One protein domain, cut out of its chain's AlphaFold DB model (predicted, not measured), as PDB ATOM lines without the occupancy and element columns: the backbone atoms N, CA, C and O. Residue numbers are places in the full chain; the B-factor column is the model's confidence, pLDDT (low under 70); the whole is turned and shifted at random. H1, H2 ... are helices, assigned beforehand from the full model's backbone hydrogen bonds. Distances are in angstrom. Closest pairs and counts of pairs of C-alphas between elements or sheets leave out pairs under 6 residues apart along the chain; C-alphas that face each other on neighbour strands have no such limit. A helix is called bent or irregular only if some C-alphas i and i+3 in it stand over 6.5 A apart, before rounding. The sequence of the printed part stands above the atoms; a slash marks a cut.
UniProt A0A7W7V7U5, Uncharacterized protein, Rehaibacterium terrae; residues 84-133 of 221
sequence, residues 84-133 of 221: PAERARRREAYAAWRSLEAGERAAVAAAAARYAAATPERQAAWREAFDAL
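What this domain is: This is residues 84 to 133 of the 221 residues of an uncharacterized protein of Rehaibacterium terrae (UniProt A0A7W7V7U5). Three helices form an open U: H2 makes the base, H1 stands at one end of it as the longer arm, and H3 stands at the other end as the shorter arm. The helices meet only near the tight links, each making a corner with the next, and the space between the two arms is empty. The printed part has 50 residues, with three named helices in the order H1, H2, H3 and no named strand, and its class is all helix. It is loose, with a radius of gyration of the C-alphas of 12.9 A, and the C-alphas span 31 by 30 by 17 A along their three main axes, an outline that is only just flat.

Where its parts are: H2 holds residues 102 to 117 and is 22.6 A long from first to last C-alpha, from C-alpha 102 at (32.353, 1.006, 189.625) to C-alpha 117 at (21.593, -18.865, 189.488). Before it comes H1, residues 84 to 99, also 22.6 A long, which begins at C-alpha 84 at (18.083, -3.092, 163.655). H1 and H2 are the longest helices by residues, with 16 each. After H2 comes H3, residues 120 to 131, 12 residues and 16.2 A long, which ends at C-alpha 131 at (8.283, -6.821, 180.655). No helix is bent or irregular.

How they stand to each other: H2 is near both of the other helices and touches neither. H1 and H2 are close but not clearly touching, with 1 pair of C-alphas within 8 A, those of Trp 97 and Arg 105, 6.9 A apart. Their lines stand at a steep tilt of 53 degrees, and they run opposite ways. H2 and H3 are close but not clearly touching, with 2 pairs of C-alphas within 8 A; the closest are those of Tyr 115 and Gln 123, 6.4 A apart. They stand at a steep tilt of 50 degrees and run opposite ways. H1 and H3 are apart. In H1, H2 and H3 every pair of O i and N i+4 is within hydrogen-bond range.

The domain as a whole: The two C-alphas farthest apart are those of Ser 99 and Glu 121, 31.5 A, while the C-alphas of Pro 84 and Leu 133, first and last printed, are 22.9 A apart. Residues 84 to 96, which belong to H1, stand free, and so do residues 128 to 133, of which 128 to 131 belong to H3. The body without them has 31 residues and spans 31 by 14 by 9 A. The links H1 to H2 and H2 to H3 are tight, with 2 residues each. The printed part has no cut. The mean pLDDT of the printed part is 93.6, and no printed residue is under 70.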
ATOM      1  N   PRO A  84      17.466  -4.388 163.362       93.44
ATOM      2  CA  PRO A  84      18.083  -3.092 163.655       93.44
ATOM      3  C   PRO A  84      17.653  -2.476 164.994       93.44
ATOM      4  O   PRO A  84      18.504  -1.947 165.714       93.44
ATOM      5  N   ALA A  85      16.369  -2.595 165.348       91.31
ATOM      6  CA  ALA A  85      15.821  -2.114 166.616       91.31
ATOM      7  C   ALA A  85      16.426  -2.843 167.828       91.31
ATOM      8  O   ALA A  85      16.832  -2.204 168.795       91.31
ATOM      9  N   GLU A  86      16.583  -4.166 167.753       92.50
ATOM     10  CA  GLU A  86      17.186  -4.956 168.830       92.50
ATOM     11  C   GLU A  86      18.681  -4.641 168.985       92.50
ATOM     12  O   GLU A  86      19.181  -4.472 170.098       92.50
ATOM     13  N   ARG A  87      19.401  -4.446 167.870       93.25
ATOM     14  CA  ARG A  87      20.793  -3.973 167.927       93.25
ATOM     15  C   ARG A  87      20.897  -2.585 168.563       93.25
ATOM     16  O   ARG A  87      21.857  -2.326 169.289       93.25
ATOM     17  N   ALA A  88      19.949  -1.687 168.284       91.06
ATOM     18  CA  ALA A  88      19.901  -0.355 168.887       91.06
ATOM     19  C   ALA A  88      19.636  -0.425 170.398       91.06
ATOM     20  O   ALA A  88      20.387   0.170 171.167       91.06
ATOM     21  N   ARG A  89      18.664  -1.235 170.827       88.88
ATOM     22  CA  ARG A  89      18.369  -1.481 172.244       88.88
ATOM     23  C   ARG A  89      19.584  -2.027 173.001       88.88
ATOM     24  O   ARG A  89      19.936  -1.517 174.061       88.88
ATOM     25  N   ARG A  90      20.271  -3.038 172.454       91.38
ATOM     26  CA  ARG A  90      21.473  -3.615 173.090       91.38
ATOM     27  C   ARG A  90      22.634  -2.625 173.157       91.38
ATOM     28  O   ARG A  90      23.352  -2.600 174.153       91.38
ATOM     29  N   ARG A  91      22.807  -1.793 172.124       91.94
ATOM     30  CA  ARG A  91      23.774  -0.685 172.140       91.94
ATOM     31  C   ARG A  91      23.485   0.306 173.264       91.94
ATOM     32  O   ARG A  91      24.413   0.690 173.965       91.94
ATOM     33  N   GLU A  92      22.227   0.715 173.410       90.50
ATOM     34  CA  GLU A  92      21.796   1.658 174.446       90.50
ATOM     35  C   GLU A  92      22.064   1.083 175.842       90.50
ATOM     36  O   GLU A  92      22.725   1.726 176.652       90.50
ATOM     37  N   ALA A  93      21.669  -0.171 176.085       90.75
ATOM     38  CA  ALA A  93      21.942  -0.861 177.345       90.75
ATOM     39  C   ALA A  93      23.448  -0.992 177.636       90.75
ATOM     40  O   ALA A  93      23.886  -0.813 178.772       90.75
ATOM     41  N   TYR A  94      24.266  -1.263 176.614       91.31
ATOM     42  CA  TYR A  94      25.716  -1.324 176.775       91.31
ATOM     43  C   TYR A  94      26.325   0.051 177.089       91.31
ATOM     44  O   TYR A  94      27.171   0.159 177.976       91.31
ATOM     45  N   ALA A  95      25.885   1.108 176.402       88.81
ATOM     46  CA  ALA A  95      26.317   2.477 176.680       88.81
ATOM     47  C   ALA A  95      25.920   2.911 178.102       88.81
ATOM     48  O   ALA A  95      26.751   3.461 178.825       88.81
ATOM     49  N   ALA A  96      24.699   2.578 178.527       89.75
ATOM     50  CA  ALA A  96      24.223   2.773 179.891       89.75
ATOM     51  C   ALA A  96      25.131   2.064 180.905       89.75
ATOM     52  O   ALA A  96      25.689   2.719 181.783       89.75
ATOM     53  N   TRP A  97      25.390   0.764 180.731       91.25
ATOM     54  CA  TRP A  97      26.287  -0.001 181.605       91.25
ATOM     55  C   TRP A  97      27.706   0.588 181.678       91.25
ATOM     56  O   TRP A  97      28.304   0.653 182.752       91.25
ATOM     57  N   ARG A  98      28.246   1.063 180.548       89.94
ATOM     58  CA  ARG A  98      29.562   1.724 180.488       89.94
ATOM     59  C   ARG A  98      29.601   3.057 181.234       89.94
ATOM     60  O   ARG A  98      30.686   3.443 181.664       89.94
ATOM     61  N   SER A  99      28.461   3.734 181.362       86.75
ATOM     62  CA  SER A  99      28.334   5.009 182.076       86.75
ATOM     63  C   SER A  99      28.197   4.861 183.594       86.75
ATOM     64  O   SER A  99      28.430   5.831 184.303       86.75
ATOM     65  N   LEU A 100      27.853   3.664 184.084       88.75
ATOM     66  CA  LEU A 100      27.701   3.390 185.514       88.75
ATOM     67  C   LEU A 100      29.031   3.498 186.254       88.75
ATOM     68  O   LEU A 100      30.080   3.125 185.715       88.75
ATOM     69  N   GLU A 101      28.982   3.911 187.516       89.00
ATOM     70  CA  GLU A 101      30.156   3.903 188.387       89.00
ATOM     71  C   GLU A 101      30.602   2.477 188.747       89.00
ATOM     72  O   GLU A 101      29.891   1.493 188.534       89.00
ATOM     73  N   ALA A 102      31.813   2.327 189.295       90.31
ATOM     74  CA  ALA A 102      32.353   1.006 189.625       90.31
ATOM     75  C   ALA A 102      31.469   0.229 190.620       90.31
ATOM     76  O   ALA A 102      31.233  -0.962 190.406       90.31
ATOM     77  N   GLY A 103      30.945   0.904 191.650       90.94
ATOM     78  CA  GLY A 103      30.034   0.304 192.630       90.94
ATOM     79  C   GLY A 103      28.714  -0.147 192.001       90.94
ATOM     80  O   GLY A 103      28.284  -1.281 192.207       90.94
ATOM     81  N   GLU A 104      28.118   0.685 191.148       91.50
ATOM     82  CA  GLU A 104      26.890   0.340 190.426       91.50
ATOM     83  C   GLU A 104      27.099  -0.824 189.449       91.50
ATOM     84  O   GLU A 104      26.276  -1.737 189.388       91.50
ATOM     85  N   ARG A 105      28.224  -0.852 188.717       94.12
ATOM     86  CA  ARG A 105      28.566  -1.993 187.850       94.12
ATOM     87  C   ARG A 105      28.702  -3.287 188.646       94.12
ATOM     88  O   ARG A 105      28.250  -4.326 188.167       94.12
ATOM     89  N   ALA A 106      29.291  -3.232 189.843       94.38
ATOM     90  CA  ALA A 106      29.391  -4.390 190.729       94.38
ATOM     91  C   ALA A 106      28.008  -4.855 191.213       94.38
ATOM     92  O   ALA A 106      27.721  -6.051 191.179       94.38
ATOM     93  N   ALA A 107      27.118  -3.926 191.575       92.50
ATOM     94  CA  ALA A 107      25.743  -4.243 191.959       92.50
ATOM     95  C   ALA A 107      24.954  -4.896 190.810       92.50
ATOM     96  O   ALA A 107      24.291  -5.916 191.010       92.50
ATOM     97  N   VAL A 108      25.075  -4.367 189.586       93.69
ATOM     98  CA  VAL A 108      24.457  -4.957 188.386       93.69
ATOM     99  C   VAL A 108      25.023  -6.352 188.102       93.69
ATOM    100  O   VAL A 108      24.257  -7.270 187.812       93.69
ATOM    101  N   ALA A 109      26.339  -6.549 188.229       94.25
ATOM    102  CA  ALA A 109      26.961  -7.862 188.055       94.25
ATOM    103  C   ALA A 109      26.464  -8.879 189.099       94.25
ATOM    104  O   ALA A 109      26.134 -10.012 188.746       94.25
ATOM    105  N   ALA A 110      26.335  -8.471 190.364       95.62
ATOM    106  CA  ALA A 110      25.784  -9.313 191.424       95.62
ATOM    107  C   ALA A 110      24.309  -9.676 191.167       95.62
ATOM    108  O   ALA A 110      23.907 -10.826 191.357       95.62
ATOM    109  N   ALA A 111      23.501  -8.726 190.687       94.62
ATOM    110  CA  ALA A 111      22.117  -8.984 190.293       94.62
ATOM    111  C   ALA A 111      22.028  -9.963 189.108       94.62
ATOM    112  O   ALA A 111      21.214 -10.884 189.136       94.62
ATOM    113  N   ALA A 112      22.901  -9.819 188.106       94.88
ATOM    114  CA  ALA A 112      22.977 -10.735 186.971       94.88
ATOM    115  C   ALA A 112      23.374 -12.159 187.399       94.88
ATOM    116  O   ALA A 112      22.769 -13.125 186.936       94.88
ATOM    117  N   ALA A 113      24.327 -12.298 188.327       97.06
ATOM    118  CA  ALA A 113      24.711 -13.595 188.884       97.06
ATOM    119  C   ALA A 113      23.547 -14.261 189.636       97.06
ATOM    120  O   ALA A 113      23.270 -15.442 189.432       97.06
ATOM    121  N   ARG A 114      22.804 -13.493 190.445       96.88
ATOM    122  CA  ARG A 114      21.586 -13.977 191.119       96.88
ATOM    123  C   ARG A 114      20.502 -14.397 190.131       96.88
ATOM    124  O   ARG A 114      19.837 -15.401 190.365       96.88
ATOM    125  N   TYR A 115      20.326 -13.643 189.047       96.75
ATOM    126  CA  TYR A 115      19.391 -13.997 187.983       96.75
ATOM    127  C   TYR A 115      19.776 -15.330 187.330       96.75
ATOM    128  O   TYR A 115      18.941 -16.222 187.228       96.75
ATOM    129  N   ALA A 116      21.048 -15.487 186.953       97.00
ATOM    130  CA  ALA A 116      21.552 -16.694 186.301       97.00
ATOM    131  C   ALA A 116      21.491 -17.942 187.199       97.00
ATOM    132  O   ALA A 116      21.266 -19.039 186.698       97.00
ATOM    133  N   ALA A 117      21.667 -17.777 188.513       97.31
ATOM    134  CA  ALA A 117      21.593 -18.865 189.488       97.31
ATOM    135  C   ALA A 117      20.154 -19.264 189.874       97.31
ATOM    136  O   ALA A 117      19.961 -20.273 190.551       97.31
ATOM    137  N   ALA A 118      19.143 -18.477 189.495       97.81
ATOM    138  CA  ALA A 118      17.752 -18.785 189.807       97.81
ATOM    139  C   ALA A 118      17.188 -19.886 188.898       97.81
ATOM    140  O   ALA A 118      17.654 -20.074 187.773       97.81
ATOM    141  N   THR A 119      16.149 -20.581 189.371       98.25
ATOM    142  CA  THR A 119      15.468 -21.612 188.571       98.25
ATOM    143  C   THR A 119      14.837 -21.011 187.307       98.25
ATOM    144  O   THR A 119      14.502 -19.818 187.308       98.25
ATOM    145  N   PRO A 120      14.633 -21.798 186.234       97.62
ATOM    146  CA  PRO A 120      14.009 -21.308 185.003       97.62
ATOM    147  C   PRO A 120      12.647 -20.641 185.234       97.62
ATOM    148  O   PRO A 120      12.367 -19.594 184.653       97.62
ATOM    149  N   GLU A 121      11.833 -21.183 186.141       97.56
ATOM    150  CA  GLU A 121      10.513 -20.644 186.491       97.56
ATOM    151  C   GLU A 121      10.648 -19.270 187.148       97.56
ATOM    152  O   GLU A 121       9.908 -18.336 186.839       97.56
ATOM    153  N   ARG A 122      11.639 -19.113 188.036       97.81
ATOM    154  CA  ARG A 122      11.911 -17.835 188.696       97.81
ATOM    155  C   ARG A 122      12.441 -16.797 187.711       97.81
ATOM    156  O   ARG A 122      12.031 -15.641 187.777       97.81
ATOM    157  N   GLN A 123      13.326 -17.203 186.803       98.00
ATOM    158  CA  GLN A 123      13.830 -16.339 185.738       98.00
ATOM    159  C   GLN A 123      12.694 -15.854 184.831       98.00
ATOM    160  O   GLN A 123      12.608 -14.655 184.559       98.00
ATOM    161  N   ALA A 124      11.806 -16.761 184.410       97.50
ATOM    162  CA  ALA A 124      10.637 -16.434 183.601       97.50
ATOM    163  C   ALA A 124       9.714 -15.444 184.324       97.50
ATOM    164  O   ALA A 124       9.399 -14.400 183.760       97.50
ATOM    165  N   ALA A 125       9.394 -15.698 185.597       97.81
ATOM    166  CA  ALA A 125       8.564 -14.803 186.402       97.81
ATOM    167  C   ALA A 125       9.178 -13.398 186.552       97.81
ATOM    168  O   ALA A 125       8.475 -12.394 186.457       97.81
ATOM    169  N   TRP A 126      10.494 -13.290 186.763       97.06
ATOM    170  CA  TRP A 126      11.166 -11.986 186.817       97.06
ATOM    171  C   TRP A 126      11.182 -11.268 185.472       97.06
ATOM    172  O   TRP A 126      11.054 -10.045 185.437       97.06
ATOM    173  N   ARG A 127      11.341 -12.006 184.368       95.44
ATOM    174  CA  ARG A 127      11.301 -11.428 183.025       95.44
ATOM    175  C   ARG A 127       9.909 -10.921 182.683       95.44
ATOM    176  O   ARG A 127       9.797  -9.787 182.242       95.44
ATOM    177  N   GLU A 128       8.876 -11.702 182.971       96.81
ATOM    178  CA  GLU A 128       7.482 -11.300 182.796       96.81
ATOM    179  C   GLU A 128       7.150 -10.060 183.634       96.81
ATOM    180  O   GLU A 128       6.648  -9.074 183.101       96.81
ATOM    181  N   ALA A 129       7.525 -10.055 184.917       95.44
ATOM    182  CA  ALA A 129       7.328  -8.896 185.785       95.44
ATOM    183  C   ALA A 129       8.057  -7.647 185.264       95.44
ATOM    184  O   ALA A 129       7.523  -6.545 185.355       95.44
ATOM    185  N   PHE A 130       9.264  -7.803 184.712       92.75
ATOM    186  CA  PHE A 130       9.998  -6.696 184.104       92.75
ATOM    187  C   PHE A 130       9.353  -6.225 182.796       92.75
ATOM    188  O   PHE A 130       9.256  -5.022 182.569       92.75
ATOM    189  N   ASP A 131       8.904  -7.141 181.941       93.00
ATOM    190  CA  ASP A 131       8.283  -6.821 180.655       93.00
ATOM    191  C   ASP A 131       6.896  -6.183 180.809       93.00
ATOM    192  O   ASP A 131       6.508  -5.387 179.951       93.00
ATOM    193  N   ALA A 132       6.209  -6.459 181.922       95.69
ATOM    194  CA  ALA A 132       4.961  -5.815 182.324       95.69
ATOM    195  C   ALA A 132       5.138  -4.363 182.808       95.69
ATOM    196  O   ALA A 132       4.149  -3.647 182.954       95.69
ATOM    197  N   LEU A 133       6.370  -3.904 183.062       91.19
ATOM    198  CA  LEU A 133       6.625  -2.508 183.416       91.19
ATOM    199  C   LEU A 133       6.423  -1.591 182.201       91.19
ATOM    200  O   LEU A 133       6.872  -1.886 181.084       91.19
TER     201      LEU A 133